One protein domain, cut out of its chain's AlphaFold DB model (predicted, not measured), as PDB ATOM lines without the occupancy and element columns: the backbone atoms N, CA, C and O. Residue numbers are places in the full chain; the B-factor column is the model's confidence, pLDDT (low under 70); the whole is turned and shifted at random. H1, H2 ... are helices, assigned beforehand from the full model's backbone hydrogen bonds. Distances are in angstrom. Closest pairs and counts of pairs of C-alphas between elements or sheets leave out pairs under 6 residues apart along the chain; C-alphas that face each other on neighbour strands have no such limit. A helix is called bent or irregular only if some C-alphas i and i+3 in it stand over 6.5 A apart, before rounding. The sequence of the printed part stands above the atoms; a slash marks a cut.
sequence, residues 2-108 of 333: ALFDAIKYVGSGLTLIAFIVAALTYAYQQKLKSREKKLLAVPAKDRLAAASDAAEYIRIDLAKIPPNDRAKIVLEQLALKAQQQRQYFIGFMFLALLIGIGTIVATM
ATOM      1  N   ALA A   2     458.687 413.563 490.496       75.06
ATOM      2  CA  ALA A   2     459.021 414.040 489.160       75.06
ATOM      3  C   ALA A   2     459.283 412.835 488.243       75.06
ATOM      4  O   ALA A   2     459.920 411.870 488.657       75.06
ATOM      5  N   LEU A   3     458.801 412.887 486.996       71.94
ATOM      6  CA  LEU A   3     458.984 411.826 485.989       71.94
ATOM      7  C   LEU A   3     460.466 411.418 485.830       71.94
ATOM      8  O   LEU A   3     460.772 410.265 485.546       71.94
ATOM      9  N   PHE A   4     461.379 412.359 486.072       77.75
ATOM     10  CA  PHE A   4     462.823 412.160 485.987       77.75
ATOM     11  C   PHE A   4     463.412 411.297 487.113       77.75
ATOM     12  O   PHE A   4     464.407 410.616 486.881       77.75
ATOM     13  N   ASP A   5     462.788 411.240 488.293       76.50
ATOM     14  CA  ASP A   5     463.267 410.383 489.388       76.50
ATOM     15  C   ASP A   5     463.006 408.896 489.114       76.50
ATOM     16  O   ASP A   5     463.743 408.035 489.592       76.50
ATOM     17  N   ALA A   6     461.999 408.586 488.291       73.31
ATOM     18  CA  ALA A   6     461.664 407.215 487.911       73.31
ATOM     19  C   ALA A   6     462.702 406.585 486.962       73.31
ATOM     20  O   ALA A   6     462.843 405.363 486.937       73.31
ATOM     21  N   ILE A   7     463.465 407.399 486.221       75.88
ATOM     22  CA  ILE A   7     464.450 406.921 485.233       75.88
ATOM     23  C   ILE A   7     465.576 406.127 485.911       75.88
ATOM     24  O   ILE A   7     466.059 405.145 485.354       75.88
ATOM     25  N   LYS A   8     465.944 406.486 487.147       75.62
ATOM     26  CA  LYS A   8     467.011 405.813 487.910       75.62
ATOM     27  C   LYS A   8     466.690 404.358 488.268       75.62
ATOM     28  O   LYS A   8     467.601 403.603 488.585       75.62
ATOM     29  N   TYR A   9     465.420 403.961 488.207       73.50
ATOM     30  CA  TYR A   9     464.971 402.604 488.533       73.50
ATOM     31  C   TYR A   9     464.876 401.687 487.304       73.50
ATOM     32  O   TYR A   9     464.524 400.514 487.425       73.50
ATOM     33  N   VAL A  10     465.216 402.193 486.117       76.38
ATOM     34  CA  VAL A  10     465.248 401.419 484.875       76.38
ATOM     35  C   VAL A  10     466.603 400.710 484.754       76.38
ATOM     36  O   VAL A  10     467.488 401.141 484.023       76.38
ATOM     37  N   GLY A  11     466.792 399.639 485.529       78.00
ATOM     38  CA  GLY A  11     468.057 398.888 485.587       78.00
ATOM     39  C   GLY A  11     468.193 397.756 484.562       78.00
ATOM     40  O   GLY A  11     469.270 397.189 484.410       78.00
ATOM     41  N   SER A  12     467.115 397.399 483.860       79.38
ATOM     42  CA  SER A  12     467.091 396.291 482.895       79.38
ATOM     43  C   SER A  12     466.374 396.667 481.595       79.38
ATOM     44  O   SER A  12     465.491 397.531 481.579       79.38
ATOM     45  N   GLY A  13     466.695 395.970 480.499       73.94
ATOM     46  CA  GLY A  13     466.021 396.171 479.207       73.94
ATOM     47  C   GLY A  13     464.498 395.995 479.287       73.94
ATOM     48  O   GLY A  13     463.751 396.749 478.669       73.94
ATOM     49  N   LEU A  14     464.020 395.075 480.133       73.88
ATOM     50  CA  LEU A  14     462.588 394.874 480.385       73.88
ATOM     51  C   LEU A  14     461.939 396.077 481.083       73.88
ATOM     52  O   LEU A  14     460.879 396.538 480.657       73.88
ATOM     53  N   THR A  15     462.587 396.629 482.113       77.69
ATOM     54  CA  THR A  15     462.076 397.829 482.801       77.69
ATOM     55  C   THR A  15     462.013 399.048 481.879       77.69
ATOM     56  O   THR A  15     461.121 399.880 482.032       77.69
ATOM     57  N   LEU A  16     462.900 399.130 480.880       77.44
ATOM     58  CA  LEU A  16     462.909 400.224 479.908       77.44
ATOM     59  C   LEU A  16     461.690 400.162 478.987       77.44
ATOM     60  O   LEU A  16     461.016 401.170 478.784       77.44
ATOM     61  N   ILE A  17     461.372 398.973 478.473       74.81
ATOM     62  CA  ILE A  17     460.200 398.769 477.612       74.81
ATOM     63  C   ILE A  17     458.917 399.119 478.376       74.81
ATOM     64  O   ILE A  17     458.082 399.868 477.864       74.81
ATOM     65  N   ALA A  18     458.780 398.647 479.619       78.12
ATOM     66  CA  ALA A  18     457.626 398.965 480.458       78.12
ATOM     67  C   ALA A  18     457.474 400.481 480.683       78.12
ATOM     68  O   ALA A  18     456.371 401.021 480.570       78.12
ATOM     69  N   PHE A  19     458.584 401.180 480.934       80.00
ATOM     70  CA  PHE A  19     458.593 402.631 481.105       80.00
ATOM     71  C   PHE A  19     458.148 403.373 479.835       80.00
ATOM     72  O   PHE A  19     457.305 404.269 479.911       80.00
ATOM     73  N   ILE A  20     458.649 402.972 478.659       82.38
ATOM     74  CA  ILE A  20     458.260 403.570 477.372       82.38
ATOM     75  C   ILE A  20     456.755 403.403 477.128       82.38
ATOM     76  O   ILE A  20     456.072 404.374 476.800       82.38
ATOM     77  N   VAL A  21     456.215 402.199 477.338       81.25
ATOM     78  CA  VAL A  21     454.778 401.928 477.159       81.25
ATOM     79  C   VAL A  21     453.933 402.777 478.114       81.25
ATOM     80  O   VAL A  21     452.929 403.365 477.696       81.25
ATOM     81  N   ALA A  22     454.348 402.903 479.377       81.06
ATOM     82  CA  ALA A  22     453.661 403.738 480.359       81.06
ATOM     83  C   ALA A  22     453.671 405.224 479.963       81.06
ATOM     84  O   ALA A  22     452.628 405.881 480.007       81.06
ATOM     85  N   ALA A  23     454.817 405.742 479.513       83.56
ATOM     86  CA  ALA A  23     454.962 407.126 479.070       83.56
ATOM     87  C   ALA A  23     454.097 407.435 477.837       83.56
ATOM     88  O   ALA A  23     453.371 408.433 477.829       83.56
ATOM     89  N   LEU A  24     454.111 406.558 476.826       85.81
ATOM     90  CA  LEU A  24     453.279 406.699 475.626       85.81
ATOM     91  C   LEU A  24     451.787 406.674 475.970       85.81
ATOM     92  O   LEU A  24     451.022 407.516 475.493       85.81
ATOM     93  N   THR A  25     451.373 405.758 476.848       81.50
ATOM     94  CA  THR A  25     449.978 405.667 477.297       81.50
ATOM     95  C   THR A  25     449.553 406.925 478.053       81.50
ATOM     96  O   THR A  25     448.483 407.480 477.791       81.50
ATOM     97  N   TYR A  26     450.392 407.417 478.966       84.19
ATOM     98  CA  TYR A  26     450.114 408.639 479.718       84.19
ATOM     99  C   TYR A  26     449.991 409.860 478.796       84.19
ATOM    100  O   TYR A  26     449.043 410.641 478.917       84.19
ATOM    101  N   ALA A  27     450.899 409.996 477.825       85.94
ATOM    102  CA  ALA A  27     450.848 411.057 476.824       85.94
ATOM    103  C   ALA A  27     449.557 410.991 475.988       85.94
ATOM    104  O   ALA A  27     448.911 412.017 475.755       85.94
ATOM    105  N   TYR A  28     449.132 409.787 475.593       83.00
ATOM    106  CA  TYR A  28     447.876 409.581 474.874       83.00
ATOM    107  C   TYR A  28     446.654 409.993 475.715       83.00
ATOM    108  O   TYR A  28     445.803 410.745 475.236       83.00
ATOM    109  N   GLN A  29     446.598 409.605 476.995       81.69
ATOM    110  CA  GLN A  29     445.517 410.004 477.909       81.69
ATOM    111  C   GLN A  29     445.452 411.523 478.122       81.69
ATOM    112  O   GLN A  29     444.366 412.105 478.108       81.69
ATOM    113  N   GLN A  30     446.601 412.182 478.295       85.94
ATOM    114  CA  GLN A  30     446.676 413.643 478.409       85.94
ATOM    115  C   GLN A  30     446.181 414.332 477.133       85.94
ATOM    116  O   GLN A  30     445.424 415.304 477.205       85.94
ATOM    117  N   LYS A  31     446.537 413.801 475.956       84.56
ATOM    118  CA  LYS A  31     446.067 414.319 474.664       84.56
ATOM    119  C   LYS A  31     444.545 414.212 474.529       84.56
ATOM    120  O   LYS A  31     443.923 415.172 474.075       84.56
ATOM    121  N   LEU A  32     443.942 413.102 474.962       78.94
ATOM    122  CA  LEU A  32     442.485 412.932 474.970       78.94
ATOM    123  C   LEU A  32     441.795 413.924 475.919       78.94
ATOM    124  O   LEU A  32     440.906 414.655 475.487       78.94
ATOM    125  N   LYS A  33     442.266 414.043 477.169       81.62
ATOM    126  CA  LYS A  33     441.721 415.006 478.148       81.62
ATOM    127  C   LYS A  33     441.859 416.457 477.687       81.62
ATOM    128  O   LYS A  33     440.974 417.276 477.914       81.62
ATOM    129  N   SER A  34     442.972 416.796 477.037       84.56
ATOM    130  CA  SER A  34     443.193 418.130 476.472       84.56
ATOM    131  C   SER A  34     442.174 418.448 475.375       84.56
ATOM    132  O   SER A  34     441.623 419.547 475.347       84.56
ATOM    133  N   ARG A  35     441.869 417.479 474.502       80.44
ATOM    134  CA  ARG A  35     440.858 417.638 473.447       80.44
ATOM    135  C   ARG A  35     439.447 417.782 474.009       80.44
ATOM    136  O   ARG A  35     438.726 418.662 473.559       80.44
ATOM    137  N   GLU A  36     439.091 416.992 475.017       81.50
ATOM    138  CA  GLU A  36     437.811 417.118 475.724       81.50
ATOM    139  C   GLU A  36     437.642 418.518 476.333       81.50
ATOM    140  O   GLU A  36     436.648 419.194 476.080       81.50
ATOM    141  N   LYS A  37     438.659 419.015 477.053       85.06
ATOM    142  CA  LYS A  37     438.642 420.375 477.615       85.06
ATOM    143  C   LYS A  37     438.518 421.451 476.541       85.06
ATOM    144  O   LYS A  37     437.778 422.411 476.735       85.06
ATOM    145  N   LYS A  38     439.221 421.296 475.412       83.69
ATOM    146  CA  LYS A  38     439.104 422.217 474.273       83.69
ATOM    147  C   LYS A  38     437.686 422.215 473.711       83.69
ATOM    148  O   LYS A  38     437.135 423.290 473.545       83.69
ATOM    149  N   LEU A  39     437.079 421.046 473.501       76.94
ATOM    150  CA  LEU A  39     435.696 420.911 473.023       76.94
ATOM    151  C   LEU A  39     434.679 421.559 473.975       76.94
ATOM    152  O   LEU A  39     433.771 422.248 473.518       76.94
ATOM    153  N   LEU A  40     434.849 421.388 475.289       80.75
ATOM    154  CA  LEU A  40     433.971 421.994 476.297       80.75
ATOM    155  C   LEU A  40     434.117 423.522 476.378       80.75
ATOM    156  O   LEU A  40     433.141 424.213 476.669       80.75
ATOM    157  N   ALA A  41     435.312 424.047 476.095       87.25
ATOM    158  CA  ALA A  41     435.594 425.480 476.101       87.25
ATOM    159  C   ALA A  41     435.040 426.227 474.869       87.25
ATOM    160  O   ALA A  41     434.938 427.452 474.904       87.25
ATOM    161  N   VAL A  42     434.664 425.522 473.793       87.88
ATOM    162  CA  VAL A  42     434.091 426.148 472.590       87.88
ATOM    163  C   VAL A  42     432.671 426.677 472.887       87.88
ATOM    164  O   VAL A  42     431.844 425.937 473.444       87.88
ATOM    165  N   PRO A  43     432.339 427.935 472.517       87.88
ATOM    166  CA  PRO A  43     430.991 428.493 472.647       87.88
ATOM    167  C   PRO A  43     429.936 427.630 471.948       87.88
ATOM    168  O   PRO A  43     430.198 427.069 470.889       87.88
ATOM    169  N   ALA A  44     428.721 427.549 472.501       83.06
ATOM    170  CA  ALA A  44     427.671 426.638 472.019       83.06
ATOM    171  C   ALA A  44     427.386 426.737 470.506       83.06
ATOM    172  O   ALA A  44     427.122 425.717 469.873       83.06
ATOM    173  N   LYS A  45     427.519 427.938 469.927       82.56
ATOM    174  CA  LYS A  45     427.346 428.207 468.491       82.56
ATOM    175  C   LYS A  45     428.396 427.537 467.586       82.56
ATOM    176  O   LYS A  45     428.067 427.158 466.471       82.56
ATOM    177  N   ASP A  46     429.616 427.321 468.082       86.06
ATOM    178  CA  ASP A  46     430.753 426.818 467.294       86.06
ATOM    179  C   ASP A  46     431.041 425.326 467.570       86.06
ATOM    180  O   ASP A  46     431.862 424.691 466.902       86.06
ATOM    181  N   ARG A  47     430.333 424.718 468.536       78.94
ATOM    182  CA  ARG A  47     430.508 423.303 468.918       78.94
ATOM    183  C   ARG A  47     430.162 422.328 467.799       78.94
ATOM    184  O   ARG A  47     430.725 421.241 467.765       78.94
ATOM    185  N   LEU A  48     429.263 422.699 466.888       77.06
ATOM    186  CA  LEU A  48     428.853 421.857 465.759       77.06
ATOM    187  C   LEU A  48     430.001 421.605 464.772       77.06
ATOM    188  O   LEU A  48     430.195 420.468 464.346       77.06
ATOM    189  N   ALA A  49     430.802 422.631 464.469       81.31
ATOM    190  CA  ALA A  49     431.972 422.494 463.603       81.31
ATOM    191  C   ALA A  49     433.073 421.656 464.275       81.31
ATOM    192  O   ALA A  49     433.632 420.750 463.663       81.31
ATOM    193  N   ALA A  50     433.319 421.882 465.570       79.50
ATOM    194  CA  ALA A  50     434.290 421.101 466.338       79.50
ATOM    195  C   ALA A  50     433.858 419.631 466.543       79.50
ATOM    196  O   ALA A  50     434.696 418.730 466.559       79.50
ATOM    197  N   ALA A  51     432.553 419.368 466.670       74.62
ATOM    198  CA  ALA A  51     432.008 418.014 466.769       74.62
ATOM    199  C   ALA A  51     432.117 417.239 465.444       74.62
ATOM    200  O   ALA A  51     432.297 416.026 465.480       74.62
ATOM    201  N   SER A  52     432.050 417.923 464.297       78.00
ATOM    202  CA  SER A  52     432.276 417.326 462.973       78.00
ATOM    203  C   SER A  52     433.704 416.790 462.828       78.00
ATOM    204  O   SER A  52     433.889 415.638 462.447       78.00
ATOM    205  N   ASP A  53     434.700 417.595 463.205       81.31
ATOM    206  CA  ASP A  53     436.121 417.212 463.187       81.31
ATOM    207  C   ASP A  53     436.401 416.031 464.143       81.31
ATOM    208  O   ASP A  53     437.104 415.070 463.825       81.31
ATOM    209  N   ALA A  54     435.753 416.028 465.313       77.06
ATOM    210  CA  ALA A  54     435.827 414.905 466.245       77.06
ATOM    211  C   ALA A  54     435.115 413.637 465.731       77.06
ATOM    212  O   ALA A  54     435.559 412.527 466.027       77.06
ATOM    213  N   ALA A  55     434.022 413.767 464.976       75.44
ATOM    214  CA  ALA A  55     433.263 412.631 464.455       75.44
ATOM    215  C   ALA A  55     433.992 411.889 463.327       75.44
ATOM    216  O   ALA A  55     433.877 410.662 463.250       75.44
ATOM    217  N   GLU A  56     434.806 412.587 462.529       79.38
ATOM    218  CA  GLU A  56     435.697 411.966 461.541       79.38
ATOM    219  C   GLU A  56     436.653 410.970 462.215       79.38
ATOM    220  O   GLU A  56     436.808 409.828 461.775       79.38
ATOM    221  N   TYR A  57     437.201 411.349 463.372       75.75
ATOM    222  CA  TYR A  57     438.067 410.476 464.163       75.75
ATOM    223  C   TYR A  57     437.346 409.219 464.682       75.75
ATOM    224  O   TYR A  57     437.944 408.147 464.797       75.75
ATOM    225  N   ILE A  58     436.054 409.329 465.000       74.81
ATOM    226  CA  ILE A  58     435.251 408.232 465.563       74.81
ATOM    227  C   ILE A  58     434.608 407.385 464.451       74.81
ATOM    228  O   ILE A  58     434.138 406.282 464.742       74.81
ATOM    229  N   ARG A  59     434.664 407.859 463.195       81.38
ATOM    230  CA  ARG A  59     434.022 407.286 462.003       81.38
ATOM    231  C   ARG A  59     432.509 407.106 462.172       81.38
ATOM    232  O   ARG A  59     431.975 406.043 461.873       81.38
ATOM    233  N   ILE A  60     431.828 408.131 462.686       78.81
ATOM    234  CA  ILE A  60     430.360 408.145 462.814       78.81
ATOM    235  C   ILE A  60     429.777 409.046 461.727       78.81
ATOM    236  O   ILE A  60     430.152 410.212 461.622       78.81
ATOM    237  N   ASP A  61     428.832 408.519 460.947       81.44
ATOM    238  CA  ASP A  61     428.068 409.311 459.982       81.44
ATOM    239  C   ASP A  61     427.030 410.181 460.713       81.44
ATOM    240  O   ASP A  61     426.050 409.688 461.277       81.44
ATOM    241  N   LEU A  62     427.264 411.496 460.728       81.81
ATOM    242  CA  LEU A  62     426.389 412.480 461.370       81.81
ATOM    243  C   LEU A  62     425.211 412.914 460.486       81.81
ATOM    244  O   LEU A  62     424.348 413.658 460.963       81.81
ATOM    245  N   ALA A  63     425.153 412.485 459.218       85.12
ATOM    246  CA  ALA A  63     424.178 412.988 458.249       85.12
ATOM    247  C   ALA A  63     422.724 412.755 458.689       85.12
ATOM    248  O   ALA A  63     421.852 413.570 458.395       85.12
ATOM    249  N   LYS A  64     422.469 411.684 459.450       84.88
ATOM    250  CA  LYS A  64     421.122 411.255 459.866       84.88
ATOM    251  C   LYS A  64     420.662 411.806 461.223       84.88
ATOM    252  O   LYS A  64     419.543 411.524 461.635       84.88
ATOM    253  N   ILE A  65     421.504 412.566 461.928       82.50
ATOM    254  CA  ILE A  65     421.220 413.043 463.291       82.50
ATOM    255  C   ILE A  65     420.804 414.528 463.253       82.50
ATOM    256  O   ILE A  65     421.483 415.314 462.578       82.50
ATOM    257  N   PRO A  66     419.745 414.956 463.972       86.31
ATOM    258  CA  PRO A  66     419.347 416.364 464.071       86.31
ATOM    259  C   PRO A  66     420.474 417.261 464.622       86.31
ATOM    260  O   PRO A  66     421.169 416.851 465.554       86.31
ATOM    261  N   PRO A  67     420.668 418.495 464.111       81.00
ATOM    262  CA  PRO A  67     421.804 419.355 464.473       81.00
ATOM    263  C   PRO A  67     421.953 419.608 465.978       81.00
ATOM    264  O   PRO A  67     423.072 419.619 466.489       81.00
ATOM    265  N   ASN A  68     420.837 419.750 466.695       83.56
ATOM    266  CA  ASN A  68     420.832 420.036 468.131       83.56
ATOM    267  C   ASN A  68     421.324 418.846 468.981       83.56
ATOM    268  O   ASN A  68     421.858 419.062 470.068       83.56
ATOM    269  N   ASP A  69     421.226 417.613 468.467       84.81
ATOM    270  CA  ASP A  69     421.579 416.388 469.200       84.81
ATOM    271  C   ASP A  69     422.978 415.856 468.858       84.81
ATOM    272  O   ASP A  69     423.567 415.100 469.636       84.81
ATOM    273  N   ARG A  70     423.562 416.278 467.722       82.31
ATOM    274  CA  ARG A  70     424.874 415.800 467.236       82.31
ATOM    275  C   ARG A  70     425.974 415.937 468.282       82.31
ATOM    276  O   ARG A  70     426.717 414.990 468.518       82.31
ATOM    277  N   ALA A  71     426.066 417.096 468.932       77.75
ATOM    278  CA  ALA A  71     427.107 417.350 469.924       77.75
ATOM    279  C   ALA A  71     426.963 416.441 471.157       77.75
ATOM    280  O   ALA A  71     427.959 415.914 471.647       77.75
ATOM    281  N   LYS A  72     425.730 416.215 471.630       84.25
ATOM    282  CA  LYS A  72     425.461 415.357 472.789       84.25
ATOM    283  C   LYS A  72     425.800 413.896 472.487       84.25
ATOM    284  O   LYS A  72     426.523 413.274 473.258       84.25
ATOM    285  N   ILE A  73     425.365 413.387 471.333       85.12
ATOM    286  CA  ILE A  73     425.623 412.000 470.918       85.12
ATOM    287  C   ILE A  73     427.122 411.757 470.713       85.12
ATOM    288  O   ILE A  73     427.642 410.735 471.156       85.12
ATOM    289  N   VAL A  74     427.846 412.697 470.095       81.00
ATOM    290  CA  VAL A  74     429.303 412.579 469.914       81.00
ATOM    291  C   VAL A  74     430.031 412.564 471.261       81.00
ATOM    292  O   VAL A  74     430.937 411.752 471.449       81.00
ATOM    293  N   LEU A  75     429.628 413.410 472.217       80.38
ATOM    294  CA  LEU A  75     430.217 413.432 473.559       80.38
ATOM    295  C   LEU A  75     429.932 412.142 474.345       80.38
ATOM    296  O   LEU A  75     430.847 411.595 474.959       80.38
ATOM    297  N   GLU A  76     428.708 411.613 474.286       86.81
ATOM    298  CA  GLU A  76     428.355 410.339 474.930       86.81
ATOM    299  C   GLU A  76     429.126 409.158 474.318       86.81
ATOM    300  O   GLU A  76     429.678 408.329 475.043       86.81
ATOM    301  N   GLN A  77     429.257 409.109 472.990       83.94
ATOM    302  CA  GLN A  77     430.042 408.079 472.299       83.94
ATOM    303  C   GLN A  77     431.544 408.179 472.607       83.94
ATOM    304  O   GLN A  77     432.214 407.155 472.767       83.94
ATOM    305  N   LEU A  78     432.080 409.397 472.740       79.38
ATOM    306  CA  LEU A  78     433.456 409.618 473.198       79.38
ATOM    307  C   LEU A  78     433.663 409.099 474.622       79.38
ATOM    308  O   LEU A  78     434.650 408.403 474.872       79.38
ATOM    309  N   ALA A  79     432.734 409.388 475.534       82.25
ATOM    310  CA  ALA A  79     432.794 408.911 476.912       82.25
ATOM    311  C   ALA A  79     432.744 407.373 476.982       82.25
ATOM    312  O   ALA A  79     433.572 406.756 477.659       82.25
ATOM    313  N   LEU A  80     431.845 406.743 476.216       85.44
ATOM    314  CA  LEU A  80     431.729 405.284 476.134       85.44
ATOM    315  C   LEU A  80     432.998 404.629 475.564       85.44
ATOM    316  O   LEU A  80     433.508 403.670 476.149       85.44
ATOM    317  N   LYS A  81     433.571 405.164 474.474       82.25
ATOM    318  CA  LYS A  81     434.840 404.654 473.919       82.25
ATOM    319  C   LYS A  81     436.009 404.834 474.886       82.25
ATOM    320  O   LYS A  81     436.829 403.926 475.013       82.25
ATOM    321  N   ALA A  82     436.086 405.966 475.587       80.50
ATOM    322  CA  ALA A  82     437.124 406.203 476.586       80.50
ATOM    323  C   ALA A  82     437.025 405.202 477.752       80.50
ATOM    324  O   ALA A  82     438.045 404.683 478.213       80.50
ATOM    325  N   GLN A  83     435.807 404.877 478.195       85.44
ATOM    326  CA  GLN A  83     435.579 403.865 479.224       85.44
ATOM    327  C   GLN A  83     435.969 402.458 478.747       85.44
ATOM    328  O   GLN A  83     436.668 401.753 479.477       85.44
ATOM    329  N   GLN A  84     435.595 402.067 477.524       86.06
ATOM    330  CA  GLN A  84     435.996 400.780 476.943       86.06
ATOM    331  C   GLN A  84     437.517 400.673 476.790       86.06
ATOM    332  O   GLN A  84     438.109 399.684 477.212       86.06
ATOM    333  N   GLN A  85     438.184 401.705 476.260       81.69
ATOM    334  CA  GLN A  85     439.648 401.726 476.165       81.69
ATOM    335  C   GLN A  85     440.311 401.618 477.539       81.69
ATOM    336  O   GLN A  85     441.298 400.897 477.691       81.69
ATOM    337  N   ARG A  86     439.759 402.287 478.558       83.25
ATOM    338  CA  ARG A  86     440.241 402.157 479.935       83.25
ATOM    339  C   ARG A  86     440.094 400.723 480.445       83.25
ATOM    340  O   ARG A  86     441.029 400.224 481.061       83.25
ATOM    341  N   GLN A  87     438.969 400.060 480.181       86.38
ATOM    342  CA  GLN A  87     438.762 398.661 480.562       86.38
ATOM    343  C   GLN A  87     439.745 397.721 479.854       86.38
ATOM    344  O   GLN A  87     440.382 396.916 480.529       86.38
ATOM    345  N   TYR A  88     439.946 397.866 478.540       86.75
ATOM    346  CA  TYR A  88     440.940 397.078 477.799       86.75
ATOM    347  C   TYR A  88     442.358 397.290 478.329       86.75
ATOM    348  O   TYR A  88     443.096 396.326 478.515       86.75
ATOM    349  N   PHE A  89     442.732 398.537 478.622       82.19
ATOM    350  CA  PHE A  89     444.047 398.850 479.174       82.19
ATOM    351  C   PHE A  89     444.253 398.237 480.565       82.19
ATOM    352  O   PHE A  89     445.293 397.633 480.821       82.19
ATOM    353  N   ILE A  90     443.258 398.352 481.452       84.12
ATOM    354  CA  ILE A  90     443.301 397.733 482.785       84.12
ATOM    355  C   ILE A  90     443.407 396.208 482.657       84.12
ATOM    356  O   ILE A  90     444.247 395.607 483.322       84.12
ATOM    357  N   GLY A  91     442.616 395.591 481.773       89.44
ATOM    358  CA  GLY A  91     442.666 394.151 481.521       89.44
ATOM    359  C   GLY A  91     444.032 393.690 481.006       89.44
ATOM    360  O   GLY A  91     444.596 392.730 481.526       89.44
ATOM    361  N   PHE A  92     444.608 394.415 480.044       87.62
ATOM    362  CA  PHE A  92     445.946 394.134 479.520       87.62
ATOM    363  C   PHE A  92     447.027 394.257 480.602       87.62
ATOM    364  O   PHE A  92     447.882 393.379 480.715       87.62
ATOM    365  N   MET A  93     446.974 395.302 481.435       83.81
ATOM    366  CA  MET A  93     447.909 395.466 482.553       83.81
ATOM    367  C   MET A  93     447.809 394.321 483.563       83.81
ATOM    368  O   MET A  93     448.835 393.826 484.022       83.81
ATOM    369  N   PHE A  94     446.592 393.874 483.876       86.88
ATOM    370  CA  PHE A  94     446.377 392.758 484.796       86.88
ATOM    371  C   PHE A  94     446.941 391.445 484.233       86.88
ATOM    372  O   PHE A  94     447.630 390.715 484.940       86.88
ATOM    373  N   LEU A  95     446.728 391.174 482.940       89.75
ATOM    374  CA  LEU A  95     447.293 390.004 482.264       89.75
ATOM    375  C   LEU A  95     448.830 390.042 482.240       89.75
ATOM    376  O   LEU A  95     449.473 389.044 482.557       89.75
ATOM    377  N   ALA A  96     449.422 391.192 481.909       83.44
ATOM    378  CA  ALA A  96     450.873 391.365 481.911       83.44
ATOM    379  C   ALA A  96     451.474 391.144 483.309       83.44
ATOM    380  O   ALA A  96     452.514 390.497 483.437       83.44
ATOM    381  N   LEU A  97     450.797 391.623 484.359       86.69
ATOM    382  CA  LEU A  97     451.189 391.383 485.746       86.69
ATOM    383  C   LEU A  97     451.145 389.888 486.092       86.69
ATOM    384  O   LEU A  97     452.102 389.378 486.668       86.69
ATOM    385  N   LEU A  98     450.077 389.176 485.717       87.50
ATOM    386  CA  LEU A  98     449.952 387.734 485.968       87.50
ATOM    387  C   LEU A  98     451.060 386.932 485.277       87.50
ATOM    388  O   LEU A  98     451.651 386.051 485.900       87.50
ATOM    389  N   ILE A  99     451.387 387.267 484.025       85.44
ATOM    390  CA  ILE A  99     452.505 386.644 483.300       85.44
ATOM    391  C   ILE A  99     453.833 386.948 484.007       85.44
ATOM    392  O   ILE A  99     454.636 386.039 484.202       85.44
ATOM    393  N   GLY A 100     454.054 388.195 484.435       83.12
ATOM    394  CA  GLY A 100     455.265 388.597 485.157       83.12
ATOM    395  C   GLY A 100     455.435 387.904 486.513       83.12
ATOM    396  O   GLY A 100     456.531 387.472 486.854       83.12
ATOM    397  N   ILE A 101     454.356 387.743 487.280       85.25
ATOM    398  CA  ILE A 101     454.389 386.985 488.540       85.25
ATOM    399  C   ILE A 101     454.659 385.506 488.249       85.25
ATOM    400  O   ILE A 101     455.503 384.900 488.906       85.25
ATOM    401  N   GLY A 102     453.990 384.934 487.244       83.56
ATOM    402  CA  GLY A 102     454.177 383.540 486.847       83.56
ATOM    403  C   GLY A 102     455.618 383.225 486.447       83.56
ATOM    404  O   GLY A 102     456.154 382.202 486.870       83.56
ATOM    405  N   THR A 103     456.282 384.113 485.702       77.75
ATOM    406  CA  THR A 103     457.692 383.926 485.332       77.75
ATOM    407  C   THR A 103     458.628 384.035 486.529       77.75
ATOM    408  O   THR A 103     459.532 383.214 486.633       77.75
ATOM    409  N   ILE A 104     458.403 384.968 487.463       76.81
ATOM    410  CA  ILE A 104     459.202 385.073 488.699       76.81
ATOM    411  C   ILE A 104     459.040 383.820 489.566       76.81
ATOM    412  O   ILE A 104     460.025 383.250 490.029       76.81
ATOM    413  N   VAL A 105     457.806 383.353 489.769       80.31
ATOM    414  CA  VAL A 105     457.553 382.135 490.550       80.31
ATOM    415  C   VAL A 105     458.196 380.927 489.873       80.31
ATOM    416  O   VAL A 105     458.844 380.131 490.550       80.31
ATOM    417  N   ALA A 106     458.079 380.804 488.548       76.94
ATOM    418  CA  ALA A 106     458.706 379.722 487.802       76.94
ATOM    419  C   ALA A 106     460.235 379.753 487.926       76.94
ATOM    420  O   ALA A 106     460.828 378.716 488.202       76.94
ATOM    421  N   THR A 107     460.885 380.914 487.798       70.94
ATOM    422  CA  THR A 107     462.351 381.004 487.906       70.94
ATOM    423  C   THR A 107     462.860 380.749 489.320       70.94
ATOM    424  O   THR A 107     463.909 380.132 489.467       70.94
ATOM    425  N   MET A 108     462.115 381.146 490.358       74.44
ATOM    426  CA  MET A 108     462.456 380.817 491.749       74.44
ATOM    427  C   MET A 108     462.175 379.350 492.108       74.44
ATOM    428  O   MET A 108     462.809 378.811 493.011       74.44
TER     429      MET A 108
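What this domain is: This is residues 2 to 108 of the 333 residues of an uncharacterized protein of Mesorhizobium sp. LNJC391B00 (UniProt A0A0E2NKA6). Two long helices, H2 and H4, run lengthwise as a loose hairpin, with shorter H3 at the turn packing on H4 and small H1 by the beginning of H2. Residues 90 to 108 of H4 stick out. The printed part has 107 residues with four named helices, H1 to H4 in chain order, and no named strand: all helix. It is only just extended, close to loose, with a radius of gyration of the C-alphas of 19.7 A, and spans 62 by 29 by 15 A.

Where its parts are: H1, residues 5 to 9, begins at C-alpha (463.267, 410.383, 489.388) and measures 8.0 A. H2, residues 13 to 41, measures 42.4 A; H3, residues 47 to 58, 16.2 A. H4, residues 67 to 108, measures 62.3 A and ends at C-alpha (462.456, 380.817, 491.749); it is irregular, C-alphas 68 and 71 being 7.1 A apart.

How they stand to each other: H1 and H2 are near each other, as are H2 and H4. H2, with residue 39 alone, only just touches H3, with 3 pairs of C-alphas within 8 A; the closest C-alphas, Leu 39 and Ala 50, are 6.8 A apart. This hairpin has a shallow tilt of 29 degrees, opposite ways. H4, with residues 67 to 78 alone, touches H3, closest at the C-alphas of Ala 71 and Ala 51, 5.9 A, at a steep tilt of 38 degrees, the same way. Every O i to N i+4 pair is within hydrogen-bond range in H2, against 7 of 8 in H3, 36 of 38 in H4 and 0 of 1 in H1, where 1 of 2 O i to N i+3 pairs is.

The domain as a whole: The farthest C-alphas, Lys 45 and Met 108, are 63.4 A apart. The printed part has no cut, no link is long, and no printed residue is under 70 in pLDDT.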